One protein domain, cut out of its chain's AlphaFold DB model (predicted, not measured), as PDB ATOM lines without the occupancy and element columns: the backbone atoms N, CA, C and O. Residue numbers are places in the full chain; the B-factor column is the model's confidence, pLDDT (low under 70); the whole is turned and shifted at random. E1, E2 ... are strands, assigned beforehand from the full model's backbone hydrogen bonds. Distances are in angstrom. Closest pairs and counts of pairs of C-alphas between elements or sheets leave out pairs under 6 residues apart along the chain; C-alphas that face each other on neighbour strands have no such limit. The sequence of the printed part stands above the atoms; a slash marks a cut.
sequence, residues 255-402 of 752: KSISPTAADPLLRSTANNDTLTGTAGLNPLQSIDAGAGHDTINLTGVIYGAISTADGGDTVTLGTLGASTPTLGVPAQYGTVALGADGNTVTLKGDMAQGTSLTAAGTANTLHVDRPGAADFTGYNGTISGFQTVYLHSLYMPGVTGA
ATOM      1  N   LYS A 255     201.542 173.459 176.275       94.38
ATOM      2  CA  LYS A 255     200.976 173.671 177.613       94.38
ATOM      3  C   LYS A 255     199.476 173.421 177.634       94.38
ATOM      4  O   LYS A 255     198.761 173.790 176.710       94.38
ATOM      5  N   SER A 256     199.016 172.838 178.737       96.25
ATOM      6  CA  SER A 256     197.594 172.703 179.041       96.25
ATOM      7  C   SER A 256     197.115 173.874 179.896       96.25
ATOM      8  O   SER A 256     197.862 174.360 180.747       96.25
ATOM      9  N   ILE A 257     195.869 174.287 179.679       97.00
ATOM     10  CA  ILE A 257     195.157 175.293 180.473       97.00
ATOM     11  C   ILE A 257     194.020 174.592 181.211       97.00
ATOM     12  O   ILE A 257     193.331 173.755 180.630       97.00
ATOM     13  N   SER A 258     193.854 174.889 182.498       95.38
ATOM     14  CA  SER A 258     192.786 174.313 183.324       95.38
ATOM     15  C   SER A 258     192.491 175.198 184.534       95.38
ATOM     16  O   SER A 258     193.436 175.782 185.079       95.38
ATOM     17  N   PRO A 259     191.254 175.197 185.071       91.81
ATOM     18  CA  PRO A 259     190.922 175.946 186.285       91.81
ATOM     19  C   PRO A 259     191.736 175.497 187.509       91.81
ATOM     20  O   PRO A 259     191.862 176.213 188.503       91.81
ATOM     21  N   THR A 260     192.321 174.298 187.436       92.94
ATOM     22  CA  THR A 260     193.124 173.686 188.503       92.94
ATOM     23  C   THR A 260     194.636 173.854 188.328       92.94
ATOM     24  O   THR A 260     195.403 173.375 189.168       92.94
ATOM     25  N   ALA A 261     195.095 174.532 187.268       93.56
ATOM     26  CA  ALA A 261     196.521 174.700 187.007       93.56
ATOM     27  C   ALA A 261     197.228 175.447 188.157       93.56
ATOM     28  O   ALA A 261     196.742 176.452 188.674       93.56
ATOM     29  N   ALA A 262     198.402 174.955 188.564       92.62
ATOM     30  CA  ALA A 262     199.182 175.581 189.635       92.62
ATOM     31  C   ALA A 262     199.835 176.902 189.194       92.62
ATOM     32  O   ALA A 262     200.009 177.803 190.014       92.62
ATOM     33  N   ASP A 263     200.197 177.007 187.912       93.69
ATOM     34  CA  ASP A 263     200.727 178.227 187.311       93.69
ATOM     35  C   ASP A 263     199.571 179.195 186.998       93.69
ATOM     36  O   ASP A 263     198.707 178.852 186.186       93.69
ATOM     37  N   PRO A 264     199.541 180.403 187.592       89.75
ATOM     38  CA  PRO A 264     198.514 181.398 187.297       89.75
ATOM     39  C   PRO A 264     198.438 181.800 185.819       89.75
ATOM     40  O   PRO A 264     197.380 182.232 185.380       89.75
ATOM     41  N   LEU A 265     199.526 181.654 185.051       91.69
ATOM     42  CA  LEU A 265     199.557 181.952 183.614       91.69
ATOM     43  C   LEU A 265     198.905 180.860 182.750       91.69
ATOM     44  O   LEU A 265     198.748 181.055 181.548       91.69
ATOM     45  N   LEU A 266     198.547 179.719 183.344       94.31
ATOM     46  CA  LEU A 266     197.880 178.592 182.684       94.31
ATOM     47  C   LEU A 266     196.521 178.274 183.325       94.31
ATOM     48  O   LEU A 266     195.926 177.238 183.030       94.31
ATOM     49  N   ARG A 267     196.050 179.125 184.240       95.62
ATOM     50  CA  ARG A 267     194.843 178.878 185.022       95.62
ATOM     51  C   ARG A 267     193.678 179.716 184.506       95.62
ATOM     52  O   ARG A 267     193.653 180.923 184.737       95.62
ATOM     53  N   SER A 268     192.734 179.051 183.849       93.94
ATOM     54  CA  SER A 268     191.396 179.573 183.547       93.94
ATOM     55  C   SER A 268     190.580 179.788 184.826       93.94
ATOM     56  O   SER A 268     190.973 179.364 185.921       93.94
ATOM     57  N   THR A 269     189.473 180.508 184.724       90.06
ATOM     58  CA  THR A 269     188.624 180.884 185.851       90.06
ATOM     59  C   THR A 269     187.200 180.349 185.676       90.06
ATOM     60  O   THR A 269     186.970 179.409 184.930       90.06
ATOM     61  N   ALA A 270     186.263 180.834 186.492       83.31
ATOM     62  CA  ALA A 270     184.830 180.545 186.353       83.31
ATOM     63  C   ALA A 270     184.073 181.782 185.821       83.31
ATOM     64  O   ALA A 270     182.902 181.991 186.127       83.31
ATOM     65  N   ASN A 271     184.813 182.664 185.157       84.62
ATOM     66  CA  ASN A 271     184.422 183.966 184.642       84.62
ATOM     67  C   ASN A 271     184.789 183.993 183.150       84.62
ATOM     68  O   ASN A 271     185.487 183.107 182.688       84.62
ATOM     69  N   ASN A 272     184.404 185.044 182.425       86.44
ATOM     70  CA  ASN A 272     184.602 185.121 180.975       86.44
ATOM     71  C   ASN A 272     186.091 185.233 180.603       86.44
ATOM     72  O   ASN A 272     186.648 186.340 180.587       86.44
ATOM     73  N   ASP A 273     186.742 184.110 180.322       91.75
ATOM     74  CA  ASP A 273     188.155 184.057 179.987       91.75
ATOM     75  C   ASP A 273     188.399 184.410 178.509       91.75
ATOM     76  O   ASP A 273     187.536 184.326 177.635       91.75
ATOM     77  N   THR A 274     189.622 184.832 178.194       94.94
ATOM     78  CA  THR A 274     190.085 185.066 176.820       94.94
ATOM     79  C   THR A 274     191.391 184.324 176.583       94.94
ATOM     80  O   THR A 274     192.431 184.681 177.133       94.94
ATOM     81  N   LEU A 275     191.355 183.300 175.735       96.12
ATOM     82  CA  LEU A 275     192.475 182.421 175.430       96.12
ATOM     83  C   LEU A 275     192.894 182.619 173.972       96.12
ATOM     84  O   LEU A 275     192.093 182.435 173.059       96.12
ATOM     85  N   THR A 276     194.154 182.977 173.724       96.06
ATOM     86  CA  THR A 276     194.639 183.269 172.360       96.06
ATOM     87  C   THR A 276     195.953 182.566 172.036       96.06
ATOM     88  O   THR A 276     196.865 182.540 172.856       96.06
ATOM     89  N   GLY A 277     196.089 182.007 170.831       92.56
ATOM     90  CA  GLY A 277     197.322 181.341 170.407       92.56
ATOM     91  C   GLY A 277     197.392 181.071 168.905       92.56
ATOM     92  O   GLY A 277     196.393 180.788 168.254       92.56
ATOM     93  N   THR A 278     198.591 181.135 168.326       88.94
ATOM     94  CA  THR A 278     198.797 180.927 166.877       88.94
ATOM     95  C   THR A 278     199.391 179.566 166.525       88.94
ATOM     96  O   THR A 278     199.274 179.117 165.391       88.94
ATOM     97  N   ALA A 279     200.018 178.882 167.488       84.62
ATOM     98  CA  ALA A 279     200.706 177.611 167.257       84.62
ATOM     99  C   ALA A 279     199.770 176.384 167.267       84.62
ATOM    100  O   ALA A 279     200.170 175.317 166.808       84.62
ATOM    101  N   GLY A 280     198.529 176.531 167.747       88.38
ATOM    102  CA  GLY A 280     197.594 175.418 167.936       88.38
ATOM    103  C   GLY A 280     197.821 174.689 169.264       88.38
ATOM    104  O   GLY A 280     198.204 175.325 170.245       88.38
ATOM    105  N   LEU A 281     197.575 173.375 169.302       94.31
ATOM    106  CA  LEU A 281     197.650 172.553 170.518       94.31
ATOM    107  C   LEU A 281     198.267 171.180 170.212       94.31
ATOM    108  O   LEU A 281     197.761 170.443 169.363       94.31
ATOM    109  N   ASN A 282     199.358 170.830 170.896       94.12
ATOM    110  CA  ASN A 282     200.061 169.562 170.693       94.12
ATOM    111  C   ASN A 282     199.251 168.362 171.215       94.12
ATOM    112  O   ASN A 282     198.364 168.526 172.058       94.12
ATOM    113  N   PRO A 283     199.597 167.136 170.774       91.81
ATOM    114  CA  PRO A 283     199.059 165.916 171.367       91.81
ATOM    115  C   PRO A 283     199.200 165.923 172.900       91.81
ATOM    116  O   PRO A 283     200.204 166.397 173.438       91.81
ATOM    117  N   LEU A 284     198.206 165.364 173.594       89.12
ATOM    118  CA  LEU A 284     198.075 165.268 175.055       89.12
ATOM    119  C   LEU A 284     197.885 166.591 175.802       89.12
ATOM    120  O   LEU A 284     197.751 166.556 177.023       89.12
ATOM    121  N   GLN A 285     197.878 167.735 175.116       95.69
ATOM    122  CA  GLN A 285     197.542 169.004 175.752       95.69
ATOM    123  C   GLN A 285     196.037 169.250 175.705       95.69
ATOM    124  O   GLN A 285     195.350 168.815 174.775       95.69
ATOM    125  N   SER A 286     195.527 169.952 176.711       95.81
ATOM    126  CA  SER A 286     194.114 170.303 176.802       95.81
ATOM    127  C   SER A 286     193.908 171.749 177.221       95.81
ATOM    128  O   SER A 286     194.668 172.289 178.021       95.81
ATOM    129  N   ILE A 287     192.839 172.348 176.719       97.31
ATOM    130  CA  ILE A 287     192.265 173.577 177.248       97.31
ATOM    131  C   ILE A 287     190.942 173.205 177.891       97.31
ATOM    132  O   ILE A 287     190.043 172.729 177.209       97.31
ATOM    133  N   ASP A 288     190.845 173.436 179.188       96.12
ATOM    134  CA  ASP A 288     189.591 173.462 179.923       96.12
ATOM    135  C   ASP A 288     189.360 174.912 180.342       96.12
ATOM    136  O   ASP A 288     190.089 175.434 181.191       96.12
ATOM    137  N   ALA A 289     188.437 175.597 179.671       91.50
ATOM    138  CA  ALA A 289     188.168 177.008 179.942       91.50
ATOM    139  C   ALA A 289     187.331 177.199 181.221       91.50
ATOM    140  O   ALA A 289     187.385 178.253 181.836       91.50
ATOM    141  N   GLY A 290     186.724 176.125 181.739       85.19
ATOM    142  CA  GLY A 290     185.902 176.198 182.936       85.19
ATOM    143  C   GLY A 290     184.509 176.732 182.624       85.19
ATOM    144  O   GLY A 290     183.922 176.350 181.616       85.19
ATOM    145  N   ALA A 291     183.965 177.505 183.562       80.44
ATOM    146  CA  ALA A 291     182.666 178.153 183.420       80.44
ATOM    147  C   ALA A 291     182.861 179.624 183.034       80.44
ATOM    148  O   ALA A 291     183.881 180.211 183.392       80.44
ATOM    149  N   GLY A 292     181.848 180.245 182.456       74.56
ATOM    150  CA  GLY A 292     181.894 181.601 181.937       74.56
ATOM    151  C   GLY A 292     181.686 181.615 180.427       74.56
ATOM    152  O   GLY A 292     181.662 180.599 179.757       74.56
ATOM    153  N   HIS A 293     181.520 182.813 179.876       80.81
ATOM    154  CA  HIS A 293     181.384 182.982 178.432       80.81
ATOM    155  C   HIS A 293     182.766 183.201 177.833       80.81
ATOM    156  O   HIS A 293     183.244 184.342 177.752       80.81
ATOM    157  N   ASP A 294     183.425 182.114 177.463       89.44
ATOM    158  CA  ASP A 294     184.837 182.128 177.129       89.44
ATOM    159  C   ASP A 294     185.073 182.470 175.660       89.44
ATOM    160  O   ASP A 294     184.346 182.080 174.745       89.44
ATOM    161  N   THR A 295     186.143 183.222 175.409       93.62
ATOM    162  CA  THR A 295     186.621 183.510 174.056       93.62
ATOM    163  C   THR A 295     187.909 182.751 173.797       93.62
ATOM    164  O   THR A 295     188.954 183.081 174.355       93.62
ATOM    165  N   ILE A 296     187.873 181.768 172.902       95.88
ATOM    166  CA  ILE A 296     189.034 180.950 172.541       95.88
ATOM    167  C   ILE A 296     189.386 181.212 171.080       95.88
ATOM    168  O   ILE A 296     188.578 180.977 170.190       95.88
ATOM    169  N   ASN A 297     190.600 181.673 170.795       96.31
ATOM    170  CA  ASN A 297     191.066 181.927 169.433       96.31
ATOM    171  C   ASN A 297     192.395 181.216 169.166       96.31
ATOM    172  O   ASN A 297     193.459 181.684 169.580       96.31
ATOM    173  N   LEU A 298     192.319 180.092 168.450       95.12
ATOM    174  CA  LEU A 298     193.461 179.267 168.076       95.12
ATOM    175  C   LEU A 298     193.518 179.086 166.568       95.12
ATOM    176  O   LEU A 298     192.655 178.431 166.002       95.12
ATOM    177  N   THR A 299     194.556 179.599 165.909       89.38
ATOM    178  CA  THR A 299     194.657 179.539 164.436       89.38
ATOM    179  C   THR A 299     195.565 178.424 163.903       89.38
ATOM    180  O   THR A 299     195.556 178.158 162.702       89.38
ATOM    181  N   GLY A 300     196.331 177.759 164.771       91.62
ATOM    182  CA  GLY A 300     197.215 176.645 164.404       91.62
ATOM    183  C   GLY A 300     196.506 175.286 164.301       91.62
ATOM    184  O   GLY A 300     195.278 175.205 164.254       91.62
ATOM    185  N   VAL A 301     197.290 174.201 164.274       93.81
ATOM    186  CA  VAL A 301     196.758 172.826 164.247       93.81
ATOM    187  C   VAL A 301     196.515 172.324 165.670       93.81
ATOM    188  O   VAL A 301     197.393 172.401 166.527       93.81
ATOM    189  N   ILE A 302     195.327 171.788 165.920       95.88
ATOM    190  CA  ILE A 302     194.876 171.295 167.218       95.88
ATOM    191  C   ILE A 302     194.840 169.768 167.155       95.88
ATOM    192  O   ILE A 302     193.989 169.184 166.486       95.88
ATOM    193  N   TYR A 303     195.776 169.125 167.846       94.81
ATOM    194  CA  TYR A 303     195.812 167.674 168.071       94.81
ATOM    195  C   TYR A 303     195.303 167.283 169.466       94.81
ATOM    196  O   TYR A 303     195.106 166.100 169.733       94.81
ATOM    197  N   GLY A 304     195.182 168.269 170.358       93.19
ATOM    198  CA  GLY A 304     194.716 168.121 171.734       93.19
ATOM    199  C   GLY A 304     193.212 168.355 171.899       93.19
ATOM    200  O   GLY A 304     192.460 168.388 170.924       93.19
ATOM    201  N   ALA A 305     192.780 168.545 173.145       96.19
ATOM    202  CA  ALA A 305     191.370 168.725 173.489       96.19
ATOM    203  C   ALA A 305     191.041 170.165 173.907       96.19
ATOM    204  O   ALA A 305     191.836 170.812 174.583       96.19
ATOM    205  N   ILE A 306     189.857 170.650 173.544       97.31
ATOM    206  CA  ILE A 306     189.272 171.893 174.054       97.31
ATOM    207  C   ILE A 306     187.916 171.548 174.659       97.31
ATOM    208  O   ILE A 306     187.097 170.903 174.000       97.31
ATOM    209  N   SER A 307     187.684 171.981 175.891       95.94
ATOM    210  CA  SER A 307     186.402 171.857 176.570       95.94
ATOM    211  C   SER A 307     185.997 173.152 177.261       95.94
ATOM    212  O   SER A 307     186.840 173.830 177.851       95.94
ATOM    213  N   THR A 308     184.702 173.443 177.220       92.31
ATOM    214  CA  THR A 308     184.041 174.476 178.030       92.31
ATOM    215  C   THR A 308     182.928 173.819 178.853       92.31
ATOM    216  O   THR A 308     182.446 172.738 178.489       92.31
ATOM    217  N   ALA A 309     182.590 174.378 180.017       78.88
ATOM    218  CA  ALA A 309     181.662 173.739 180.956       78.88
ATOM    219  C   ALA A 309     180.208 174.207 180.781       78.88
ATOM    220  O   ALA A 309     179.284 173.397 180.908       78.88
ATOM    221  N   ASP A 310     180.002 175.485 180.484       72.00
ATOM    222  CA  ASP A 310     178.729 176.130 180.157       72.00
ATOM    223  C   ASP A 310     178.698 176.561 178.681       72.00
ATOM    224  O   ASP A 310     179.473 176.052 177.874       72.00
ATOM    225  N   GLY A 311     177.699 177.347 178.286       66.44
ATOM    226  CA  GLY A 311     177.522 177.798 176.914       66.44
ATOM    227  C   GLY A 311     177.500 179.317 176.798       66.44
ATOM    228  O   GLY A 311     177.529 180.050 177.783       66.44
ATOM    229  N   GLY A 312     177.434 179.810 175.564       70.69
ATOM    230  CA  GLY A 312     177.680 181.224 175.269       70.69
ATOM    231  C   GLY A 312     179.146 181.525 174.967       70.69
ATOM    232  O   GLY A 312     179.534 182.695 174.967       70.69
ATOM    233  N   ASP A 313     179.935 180.490 174.682       85.56
ATOM    234  CA  ASP A 313     181.329 180.603 174.281       85.56
ATOM    235  C   ASP A 313     181.474 181.056 172.832       85.56
ATOM    236  O   ASP A 313     180.661 180.735 171.956       85.56
ATOM    237  N   THR A 314     182.573 181.753 172.556       90.38
ATOM    238  CA  THR A 314     183.010 182.092 171.201       90.38
ATOM    239  C   THR A 314     184.350 181.437 170.904       90.38
ATOM    240  O   THR A 314     185.380 181.796 171.472       90.38
ATOM    241  N   VAL A 315     184.366 180.500 169.959       94.50
ATOM    242  CA  VAL A 315     185.557 179.708 169.641       94.50
ATOM    243  C   VAL A 315     185.947 179.888 168.179       94.50
ATOM    244  O   VAL A 315     185.195 179.550 167.277       94.50
ATOM    245  N   THR A 316     187.151 180.385 167.912       95.00
ATOM    246  CA  THR A 316     187.764 180.395 166.578       95.00
ATOM    247  C   THR A 316     188.845 179.324 166.505       95.00
ATOM    248  O   THR A 316     189.780 179.324 167.306       95.00
ATOM    249  N   LEU A 317     188.723 178.424 165.531       94.81
ATOM    250  CA  LEU A 317     189.578 177.254 165.355       94.81
ATOM    251  C   LEU A 317     190.306 177.307 164.013       94.81
ATOM    252  O   LEU A 317     189.713 177.629 162.989       94.81
ATOM    253  N   GLY A 318     191.581 176.929 164.015       91.19
ATOM    254  CA  GLY A 318     192.359 176.602 162.829       91.19
ATOM    255  C   GLY A 318     192.011 175.200 162.332       91.19
ATOM    256  O   GLY A 318     190.856 174.897 162.050       91.19
ATOM    257  N   THR A 319     193.015 174.333 162.216       92.75
ATOM    258  CA  THR A 319     192.834 172.947 161.745       92.75
ATOM    259  C   THR A 319     192.673 171.990 162.925       92.75
ATOM    260  O   THR A 319     193.514 171.994 163.821       92.75
ATOM    261  N   LEU A 320     191.666 171.115 162.913       94.19
ATOM    262  CA  LEU A 320     191.596 169.949 163.800       94.19
ATOM    263  C   LEU A 320     192.387 168.799 163.160       94.19
ATOM    264  O   LEU A 320     192.009 168.247 162.123       94.19
ATOM    265  N   GLY A 321     193.524 168.461 163.766       93.81
ATOM    266  CA  GLY A 321     194.500 167.518 163.229       93.81
ATOM    267  C   GLY A 321     194.376 166.104 163.796       93.81
ATOM    268  O   GLY A 321     193.798 165.878 164.857       93.81
ATOM    269  N   ALA A 322     194.986 165.150 163.093       92.50
ATOM    270  CA  ALA A 322     195.222 163.792 163.575       92.50
ATOM    271  C   ALA A 322     196.731 163.530 163.602       92.50
ATOM    272  O   ALA A 322     197.422 163.774 162.610       92.50
ATOM    273  N   SER A 323     197.258 163.057 164.730       89.69
ATOM    274  CA  SER A 323     198.671 162.704 164.835       89.69
ATOM    275  C   SER A 323     198.947 161.339 164.206       89.69
ATOM    276  O   SER A 323     198.117 160.426 164.238       89.69
ATOM    277  N   THR A 324     200.144 161.177 163.642       85.06
ATOM    278  CA  THR A 324     200.593 159.877 163.139       85.06
ATOM    279  C   THR A 324     200.822 158.930 164.321       85.06
ATOM    280  O   THR A 324     201.582 159.283 165.230       85.06
ATOM    281  N   PRO A 325     200.229 157.721 164.331       81.62
ATOM    282  CA  PRO A 325     200.502 156.746 165.377       81.62
ATOM    283  C   PRO A 325     201.987 156.361 165.353       81.62
ATOM    284  O   PRO A 325     202.560 156.092 164.296       81.62
ATOM    285  N   THR A 326     202.610 156.315 166.527       82.25
ATOM    286  CA  THR A 326     203.978 155.803 166.704       82.25
ATOM    287  C   THR A 326     203.934 154.529 167.544       82.25
ATOM    288  O   THR A 326     202.935 154.241 168.199       82.25
ATOM    289  N   LEU A 327     204.977 153.697 167.484       77.38
ATOM    290  CA  LEU A 327     204.974 152.394 168.154       77.38
ATOM    291  C   LEU A 327     204.715 152.558 169.665       77.38
ATOM    292  O   LEU A 327     205.550 153.099 170.381       77.38
ATOM    293  N   GLY A 328     203.557 152.081 170.132       76.12
ATOM    294  CA  GLY A 328     203.127 152.187 171.532       76.12
ATOM    295  C   GLY A 328     202.312 153.439 171.889       76.12
ATOM    296  O   GLY A 328     201.879 153.544 173.032       76.12
ATOM    297  N   VAL A 329     202.059 154.354 170.944       79.25
ATOM    298  CA  VAL A 329     201.242 155.562 171.148       79.25
ATOM    299  C   VAL A 329     200.147 155.633 170.073       79.25
ATOM    300  O   VAL A 329     200.465 155.828 168.894       79.25
ATOM    301  N   PRO A 330     198.861 155.468 170.446       83.31
ATOM    302  CA  PRO A 330     197.742 155.627 169.520       83.31
ATOM    303  C   PRO A 330     197.728 157.005 168.850       83.31
ATOM    304  O   PRO A 330     198.237 157.982 169.405       83.31
ATOM    305  N   ALA A 331     197.110 157.080 167.669       86.56
ATOM    306  CA  ALA A 331     196.807 158.357 167.034       86.56
ATOM    307  C   ALA A 331     195.948 159.209 167.977       86.56
ATOM    308  O   ALA A 331     195.052 158.699 168.653       86.56
ATOM    309  N   GLN A 332     196.248 160.499 168.026       89.69
ATOM    310  CA  GLN A 332     195.509 161.481 168.807       89.69
ATOM    311  C   GLN A 332     194.826 162.448 167.864       89.69
ATOM    312  O   GLN A 332     195.371 162.795 166.814       89.69
ATOM    313  N   TYR A 333     193.630 162.863 168.246       93.69
ATOM    314  CA  TYR A 333     192.731 163.615 167.396       93.69
ATOM    315  C   TYR A 333     192.355 164.906 168.103       93.69
ATOM    316  O   TYR A 333     192.048 164.881 169.292       93.69
ATOM    317  N   GLY A 334     192.354 166.009 167.359       95.69
ATOM    318  CA  GLY A 334     191.768 167.256 167.824       95.69
ATOM    319  C   GLY A 334     190.299 167.053 168.188       95.69
ATOM    320  O   GLY A 334     189.512 166.595 167.353       95.69
ATOM    321  N   THR A 335     189.929 167.396 169.419       96.62
ATOM    322  CA  THR A 335     188.544 167.300 169.899       96.62
ATOM    323  C   THR A 335     188.111 168.600 170.554       96.62
ATOM    324  O   THR A 335     188.808 169.104 171.430       96.62
ATOM    325  N   VAL A 336     186.941 169.106 170.179       97.50
ATOM    326  CA  VAL A 336     186.309 170.271 170.804       97.50
ATOM    327  C   VAL A 336     184.930 169.870 171.321       97.50
ATOM    328  O   VAL A 336     184.120 169.321 170.568       97.50
ATOM    329  N   ALA A 337     184.678 170.123 172.602       96.38
ATOM    330  CA  ALA A 337     183.416 169.837 173.274       96.38
ATOM    331  C   ALA A 337     182.941 171.077 174.038       96.38
ATOM    332  O   ALA A 337     183.576 171.479 175.007       96.38
ATOM    333  N   LEU A 338     181.845 171.682 173.589       93.81
ATOM    334  CA  LEU A 338     181.294 172.897 174.190       93.81
ATOM    335  C   LEU A 338     180.128 172.566 175.117       93.81
ATOM    336  O   LEU A 338     179.343 171.651 174.823       93.81
ATOM    337  N   GLY A 339     180.053 173.293 176.228       79.19
ATOM    338  CA  GLY A 339     179.094 173.079 177.300       79.19
ATOM    339  C   GLY A 339     177.662 173.491 176.951       79.19
ATOM    340  O   GLY A 339     177.293 173.686 175.790       79.19
ATOM    341  N   ALA A 340     176.801 173.510 177.970       67.81
ATOM    342  CA  ALA A 340     175.361 173.688 177.801       67.81
ATOM    343  C   ALA A 340     174.976 175.165 177.608       67.81
ATOM    344  O   ALA A 340     175.237 175.950 178.502       67.81
ATOM    345  N   ASP A 341     174.338 175.484 176.472       70.38
ATOM    346  CA  ASP A 341     173.618 176.714 176.052       70.38
ATOM    347  C   ASP A 341     174.015 177.037 174.592       70.38
ATOM    348  O   ASP A 341     174.440 176.130 173.875       70.38
ATOM    349  N   GLY A 342     173.795 178.255 174.087       74.69
ATOM    350  CA  GLY A 342     174.088 178.614 172.692       74.69
ATOM    351  C   GLY A 342     175.530 179.078 172.494       74.69
ATOM    352  O   GLY A 342     175.902 180.134 172.986       74.69
ATOM    353  N   ASN A 343     176.343 178.327 171.754       83.50
ATOM    354  CA  ASN A 343     177.751 178.635 171.472       83.50
ATOM    355  C   ASN A 343     177.964 179.123 170.039       83.50
ATOM    356  O   ASN A 343     177.247 178.707 169.133       83.50
ATOM    357  N   THR A 344     179.003 179.926 169.800       87.12
ATOM    358  CA  THR A 344     179.412 180.341 168.448       87.12
ATOM    359  C   THR A 344     180.804 179.825 168.117       87.12
ATOM    360  O   THR A 344     181.783 180.158 168.780       87.12
ATOM    361  N   VAL A 345     180.919 179.047 167.042       93.75
ATOM    362  CA  VAL A 345     182.203 178.517 166.570       93.75
ATOM    363  C   VAL A 345     182.510 179.034 165.179       93.75
ATOM    364  O   VAL A 345     181.662 178.969 164.304       93.75
ATOM    365  N   THR A 346     183.734 179.495 164.942       92.56
ATOM    366  CA  THR A 346     184.277 179.774 163.608       92.56
ATOM    367  C   THR A 346     185.384 178.778 163.293       92.56
ATOM    368  O   THR A 346     186.458 178.825 163.892       92.56
ATOM    369  N   LEU A 347     185.137 177.879 162.344       92.31
ATOM    370  CA  LEU A 347     186.104 176.901 161.861       92.31
ATOM    371  C   LEU A 347     186.807 177.435 160.610       92.31
ATOM    372  O   LEU A 347     186.165 177.621 159.576       92.31
ATOM    373  N   LYS A 348     188.122 177.656 160.716       89.69
ATOM    374  CA  LYS A 348     188.956 178.238 159.655       89.69
ATOM    375  C   LYS A 348     189.848 177.268 158.897       89.69
ATOM    376  O   LYS A 348     190.408 177.635 157.867       89.69
ATOM    377  N   GLY A 349     190.032 176.059 159.414       88.25
ATOM    378  CA  GLY A 349     190.895 175.042 158.822       88.25
ATOM    379  C   GLY A 349     190.194 173.705 158.619       88.25
ATOM    380  O   GLY A 349     188.980 173.582 158.767       88.25
ATOM    381  N   ASP A 350     190.995 172.701 158.274       89.62
ATOM    382  CA  ASP A 350     190.507 171.354 157.979       89.62
ATOM    383  C   ASP A 350     190.176 170.573 159.264       89.62
ATOM    384  O   ASP A 350     190.658 170.872 160.355       89.62
ATOM    385  N   MET A 351     189.393 169.510 159.125       91.81
ATOM    386  CA  MET A 351     189.155 168.464 160.106       91.81
ATOM    387  C   MET A 351     189.629 167.120 159.554       91.81
ATOM    388  O   MET A 351     189.073 166.578 158.591       91.81
ATOM    389  N   ALA A 352     190.651 166.549 160.188       91.56
ATOM    390  CA  ALA A 352     191.139 165.214 159.873       91.56
ATOM    391  C   ALA A 352     190.143 164.122 160.305       91.56
ATOM    392  O   ALA A 352     189.327 164.311 161.210       91.56
ATOM    393  N   GLN A 353     190.233 162.941 159.687       90.75
ATOM    394  CA  GLN A 353     189.415 161.793 160.084       90.75
ATOM    395  C   GLN A 353     189.671 161.422 161.552       90.75
ATOM    396  O   GLN A 353     190.823 161.328 161.971       90.75
ATOM    397  N   GLY A 354     188.599 161.202 162.317       89.38
ATOM    398  CA  GLY A 354     188.657 160.881 163.749       89.38
ATOM    399  C   GLY A 354     188.612 162.093 164.686       89.38
ATOM    400  O   GLY A 354     188.457 161.904 165.887       89.38
ATOM    401  N   THR A 355     188.694 163.319 164.158       94.88
ATOM    402  CA  THR A 355     188.477 164.550 164.942       94.88
ATOM    403  C   THR A 355     186.993 164.798 165.214       94.88
ATOM    404  O   THR A 355     186.124 164.275 164.506       94.88
ATOM    405  N   SER A 356     186.691 165.599 166.239       95.56
ATOM    406  CA  SER A 356     185.310 165.926 166.611       95.56
ATOM    407  C   SER A 356     185.137 167.380 167.039       95.56
ATOM    408  O   SER A 356     185.945 167.912 167.798       95.56
ATOM    409  N   LEU A 357     184.038 167.994 166.604       96.62
ATOM    410  CA  LEU A 357     183.551 169.290 167.063       96.62
ATOM    411  C   LEU A 357     182.098 169.121 167.514       96.62
ATOM    412  O   LEU A 357     181.200 168.879 166.708       96.62
ATOM    413  N   THR A 358     181.874 169.213 168.818       95.75
ATOM    414  CA  THR A 358     180.578 168.933 169.438       95.75
ATOM    415  C   THR A 358     180.167 170.078 170.344       95.75
ATOM    416  O   THR A 358     181.003 170.613 171.066       95.75
ATOM    417  N   ALA A 359     178.890 170.444 170.310       92.19
ATOM    418  CA  ALA A 359     178.313 171.422 171.223       92.19
ATOM    419  C   ALA A 359     177.054 170.847 171.881       92.19
ATOM    420  O   ALA A 359     176.221 170.231 171.209       92.19
ATOM    421  N   ALA A 360     176.933 171.010 173.197       82.50
ATOM    422  CA  ALA A 360     175.714 170.702 173.936       82.50
ATOM    423  C   ALA A 360     174.774 171.922 173.961       82.50
ATOM    424  O   ALA A 360     175.151 173.019 173.566       82.50
ATOM    425  N   GLY A 361     173.527 171.739 174.400       75.62
ATOM    426  CA  GLY A 361     172.551 172.832 174.488       75.62
ATOM    427  C   GLY A 361     171.765 173.097 173.201       75.62
ATOM    428  O   GLY A 361     171.673 172.251 172.309       75.62
ATOM    429  N   THR A 362     171.127 174.265 173.154       70.50
ATOM    430  CA  THR A 362     170.252 174.709 172.061       70.50
ATOM    431  C   THR A 362     170.688 176.091 171.581       70.50
ATOM    432  O   THR A 362     171.027 176.920 172.414       70.50
ATOM    433  N   ALA A 363     170.588 176.354 170.276       74.31
ATOM    434  CA  ALA A 363     171.009 177.590 169.597       74.31
ATOM    435  C   ALA A 363     172.528 177.741 169.363       74.31
ATOM    436  O   ALA A 363     173.053 178.845 169.280       74.31
ATOM    437  N   ASN A 364     173.239 176.628 169.189       80.81
ATOM    438  CA  ASN A 364     174.634 176.642 168.757       80.81
ATOM    439  C   ASN A 364     174.762 177.042 167.279       80.81
ATOM    440  O   ASN A 364     174.058 176.505 166.415       80.81
ATOM    441  N   THR A 365     175.723 177.916 166.994       84.56
ATOM    442  CA  THR A 365     176.031 178.465 165.673       84.56
ATOM    443  C   THR A 365     177.434 178.067 165.223       84.56
ATOM    444  O   THR A 365     178.406 178.205 165.964       84.56
ATOM    445  N   LEU A 366     177.554 177.587 163.985       91.69
ATOM    446  CA  LEU A 366     178.824 177.248 163.346       91.69
ATOM    447  C   LEU A 366     179.046 178.100 162.098       91.69
ATOM    448  O   LEU A 366     178.297 177.996 161.136       91.69
ATOM    449  N   HIS A 367     180.124 178.868 162.070       88.44
ATOM    450  CA  HIS A 367     180.661 179.524 160.888       88.44
ATOM    451  C   HIS A 367     181.748 178.645 160.272       88.44
ATOM    452  O   HIS A 367     182.748 178.325 160.915       88.44
ATOM    453  N   VAL A 368     181.557 178.267 159.014       89.25
ATOM    454  CA  VAL A 368     182.529 177.517 158.216       89.25
ATOM    455  C   VAL A 368     183.200 178.497 157.261       89.25
ATOM    456  O   VAL A 368     182.640 178.841 156.217       89.25
ATOM    457  N   ASP A 369     184.391 178.959 157.628       87.06
ATOM    458  CA  ASP A 369     185.094 180.065 156.975       87.06
ATOM    459  C   ASP A 369     186.527 179.657 156.617       87.06
ATOM    460  O   ASP A 369     187.462 179.908 157.370       87.06
ATOM    461  N   ARG A 370     186.706 179.019 155.454       82.62
ATOM    462  CA  ARG A 370     188.000 178.706 154.832       82.62
ATOM    463  C   ARG A 370     188.244 179.646 153.643       82.62
ATOM    464  O   ARG A 370     188.001 179.253 152.496       82.62
ATOM    465  N   PRO A 371     188.750 180.873 153.867       67.00
ATOM    466  CA  PRO A 371     189.004 181.813 152.788       67.00
ATOM    467  C   PRO A 371     189.957 181.214 151.748       67.00
ATOM    468  O   PRO A 371     191.088 180.845 152.064       67.00
ATOM    469  N   GLY A 372     189.511 181.140 150.494       62.41
ATOM    470  CA  GLY A 372     190.342 180.723 149.361       62.41
ATOM    471  C   GLY A 372     190.535 179.213 149.180       62.41
ATOM    472  O   GLY A 372     191.224 178.821 148.237       62.41
ATOM    473  N   ALA A 373     189.931 178.361 150.015       65.88
ATOM    474  CA  ALA A 373     189.911 176.920 149.766       65.88
ATOM    475  C   ALA A 373     188.930 176.596 148.626       65.88
ATOM    476  O   ALA A 373     187.726 176.818 148.742       65.88
ATOM    477  N   ALA A 374     189.458 176.089 147.510       63.41
ATOM    478  CA  ALA A 374     188.675 175.712 146.331       63.41
ATOM    479  C   ALA A 374     188.386 174.201 146.248       63.41
ATOM    480  O   ALA A 374     187.754 173.739 145.295       63.41
ATOM    481  N   ASP A 375     188.878 173.412 147.206       63.66
ATOM    482  CA  ASP A 375     188.898 171.957 147.138       63.66
ATOM    483  C   ASP A 375     187.864 171.283 148.052       63.66
ATOM    484  O   ASP A 375     187.516 171.771 149.121       63.66
ATOM    485  N   PHE A 376     187.391 170.109 147.623       58.44
ATOM    486  CA  PHE A 376     186.445 169.265 148.365       58.44
ATOM    487  C   PHE A 376     187.080 168.551 149.571       58.44
ATOM    488  O   PHE A 376     186.415 167.767 150.249       58.44
ATOM    489  N   THR A 377     188.384 168.725 149.797       57.34
ATOM    490  CA  THR A 377     189.116 167.975 150.817       57.34
ATOM    491  C   THR A 377     189.152 168.759 152.124       57.34
ATOM    492  O   THR A 377     189.199 169.988 152.128       57.34
ATOM    493  N   GLY A 378     189.079 168.050 153.250       65.25
ATOM    494  CA  GLY A 378     189.383 168.657 154.542       65.25
ATOM    495  C   GLY A 378     188.271 168.669 155.579       65.25
ATOM    496  O   GLY A 378     188.491 169.269 156.611       65.25
ATOM    497  N   TYR A 379     187.127 167.998 155.410       80.06
ATOM    498  CA  TYR A 379     186.155 167.834 156.508       80.06
ATOM    499  C   TYR A 379     185.788 166.371 156.750       80.06
ATOM    500  O   TYR A 379     184.664 165.940 156.518       80.06
ATOM    501  N   ASN A 380     186.762 165.594 157.221       83.69
ATOM    502  CA  ASN A 380     186.601 164.161 157.483       83.69
ATOM    503  C   ASN A 380     186.312 163.842 158.962       83.69
ATOM    504  O   ASN A 380     186.214 162.671 159.335       83.69
ATOM    505  N   GLY A 381     186.233 164.869 159.810       84.94
ATOM    506  CA  GLY A 381     185.854 164.746 161.214       84.94
ATOM    507  C   GLY A 381     184.339 164.733 161.424       84.94
ATOM    508  O   GLY A 381     183.554 164.815 160.484       84.94
ATOM    509  N   THR A 382     183.929 164.625 162.684       90.94
ATOM    510  CA  THR A 382     182.515 164.633 163.088       90.94
ATOM    511  C   THR A 382     182.118 166.002 163.625       90.94
ATOM    512  O   THR A 382     182.826 166.561 164.461       90.94
ATOM    513  N   ILE A 383     180.991 166.544 163.157       93.12
ATOM    514  CA  ILE A 383     180.416 167.786 163.685       93.12
ATOM    515  C   ILE A 383     178.972 167.531 164.117       93.12
ATOM    516  O   ILE A 383     178.182 166.987 163.342       93.12
ATOM    517  N   SER A 384     178.603 167.921 165.339       92.56
ATOM    518  CA  SER A 384     177.234 167.743 165.846       92.56
ATOM    519  C   SER A 384     176.836 168.781 166.890       92.56
ATOM    520  O   SER A 384     177.687 169.302 167.606       92.56
ATOM    521  N   GLY A 385     175.526 169.003 167.032       86.75
ATOM    522  CA  GLY A 385     174.964 169.851 168.088       86.75
ATOM    523  C   GLY A 385     174.810 171.328 167.718       86.75
ATOM    524  O   GLY A 385     174.354 172.103 168.553       86.75
ATOM    525  N   PHE A 386     175.119 171.697 166.471       87.12
ATOM    526  CA  PHE A 386     174.917 173.034 165.905       87.12
ATOM    527  C   PHE A 386     173.560 173.126 165.222       87.12
ATOM    528  O   PHE A 386     173.283 172.330 164.332       87.12
ATOM    529  N   GLN A 387     172.719 174.077 165.633       85.12
ATOM    530  CA  GLN A 387     171.396 174.286 165.035       85.12
ATOM    531  C   GLN A 387     171.470 175.213 163.820       85.12
ATOM    532  O   GLN A 387     170.739 174.985 162.855       85.12
ATOM    533  N   THR A 388     172.371 176.196 163.851       81.44
ATOM    534  CA  THR A 388     172.576 177.157 162.763       81.44
ATOM    535  C   THR A 388     173.976 176.997 162.186       81.44
ATOM    536  O   THR A 388     174.961 176.986 162.922       81.44
ATOM    537  N   VAL A 389     174.081 176.889 160.864       86.62
ATOM    538  CA  VAL A 389     175.367 176.823 160.160       86.62
ATOM    539  C   VAL A 389     175.443 177.959 159.150       86.62
ATOM    540  O   VAL A 389     174.594 178.048 158.274       86.62
ATOM    541  N   TYR A 390     176.465 178.804 159.242       84.38
ATOM    542  CA  TYR A 390     176.812 179.789 158.224       84.38
ATOM    543  C   TYR A 390     177.972 179.273 157.390       84.38
ATOM    544  O   TYR A 390     179.097 179.109 157.873       84.38
ATOM    545  N   LEU A 391     177.701 179.034 156.118       85.88
ATOM    546  CA  LEU A 391     178.677 178.586 155.153       85.88
ATOM    547  C   LEU A 391     179.244 179.800 154.406       85.88
ATOM    548  O   LEU A 391     178.582 180.401 153.565       85.88
ATOM    549  N   HIS A 392     180.492 180.144 154.728       82.94
ATOM    550  CA  HIS A 392     181.290 181.178 154.046       82.94
ATOM    551  C   HIS A 392     182.287 180.559 153.051       82.94
ATOM    552  O   HIS A 392     183.116 181.249 152.462       82.94
ATOM    553  N   SER A 393     182.213 179.238 152.862       81.44
ATOM    554  CA  SER A 393     183.143 178.421 152.076       81.44
ATOM    555  C   SER A 393     182.407 177.624 151.002       81.44
ATOM    556  O   SER A 393     181.211 177.396 151.110       81.44
ATOM    557  N   LEU A 394     183.115 177.104 149.996       80.19
ATOM    558  CA  LEU A 394     182.471 176.331 148.924       80.19
ATOM    559  C   LEU A 394     181.907 174.975 149.358       80.19
ATOM    560  O   LEU A 394     181.131 174.390 148.616       80.19
ATOM    561  N   TYR A 395     182.283 174.440 150.518       79.75
ATOM    562  CA  TYR A 395     181.860 173.099 150.915       79.75
ATOM    563  C   TYR A 395     181.468 173.040 152.374       79.75
ATOM    564  O   TYR A 395     182.204 173.504 153.250       79.75
ATOM    565  N   MET A 396     180.322 172.415 152.621       81.94
ATOM    566  CA  MET A 396     179.844 172.166 153.964       81.94
ATOM    567  C   MET A 396     180.475 170.889 154.544       81.94
ATOM    568  O   MET A 396     180.473 169.850 153.876       81.94
ATOM    569  N   PRO A 397     180.981 170.921 155.790       79.88
ATOM    570  CA  PRO A 397     181.303 169.702 156.520       79.88
ATOM    571  C   PRO A 397     180.041 168.867 156.784       79.88
ATOM    572  O   PRO A 397     178.921 169.379 156.781       79.88
ATOM    573  N   GLY A 398     180.217 167.577 157.075       78.38
ATOM    574  CA  GLY A 398     179.124 166.716 157.533       78.38
ATOM    575  C   GLY A 398     178.650 167.106 158.937       78.38
ATOM    576  O   GLY A 398     179.114 166.537 159.924       78.38
ATOM    577  N   VAL A 399     177.739 168.078 159.028       84.25
ATOM    578  CA  VAL A 399     177.117 168.509 160.288       84.25
ATOM    579  C   VAL A 399     175.876 167.668 160.557       84.25
ATOM    580  O   VAL A 399     174.941 167.644 159.764       84.25
ATOM    581  N   THR A 400     175.845 166.982 161.697       83.62
ATOM    582  CA  THR A 400     174.684 166.194 162.114       83.62
ATOM    583  C   THR A 400     173.759 167.026 162.999       83.62
ATOM    584  O   THR A 400     174.180 167.520 164.047       83.62
ATOM    585  N   GLY A 401     172.483 167.116 162.614       76.81
ATOM    586  CA  GLY A 401     171.436 167.753 163.420       76.81
ATOM    587  C   GLY A 401     171.313 169.268 163.246       76.81
ATOM    588  O   GLY A 401     170.698 169.911 164.098       76.81
ATOM    589  N   ALA A 402     171.869 169.827 162.164       82.81
ATOM    590  CA  ALA A 402     171.590 171.205 161.773       82.81
ATOM    591  C   ALA A 402     170.085 171.403 161.551       82.81
ATOM    592  O   ALA A 402     169.381 170.491 161.131       82.81
TER     593      ALA A 402
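AT A GLANCE: This is residues 255 to 402 of the 752 residues of an uncharacterized protein of Caulobacter sp. Root342 (UniProt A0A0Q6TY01). With little regular structure, the chain winds in stacked turns between two facing parallel sheets, E1 E3 E5 E7 E9 E11 and E2 E4 E6 E8 E10; residues 325 to 330 stick out. The printed part has 148 residues, 50 in eleven named strands numbered along the chain: all strand. It is compact, radius of gyration of the C-alphas 14.7 A, spanning 44 by 42 by 24 A.

HOW THE PARTS SIT: In the twisted larger sheet, E3, residues 295 to 302, is parallel to E5, 314 to 320, N 296 and O 314 being 2.9 A apart. In the other sheet of this sandwich, E4, 305 to 307, is parallel to E6, 335 to 338, N 306 and O 335 within hydrogen-bond range at 2.8 A.

IN THESE COORDINATES: E1, residues 272 to 277, begins at C-alpha (184.602, 185.121, 180.975); E11, 388 to 391, ends at (178.677, 178.586, 155.153). E2 is 286 to 288, E7 344 to 347, E8 356 to 359, E9 365 to 368, E10 382 to 384.

THE WHOLE: The printed part has no cut. Links E5 to E6 and E9 to E10 are long. Residues 311, 340 and 371 to 378 have pLDDT under 70.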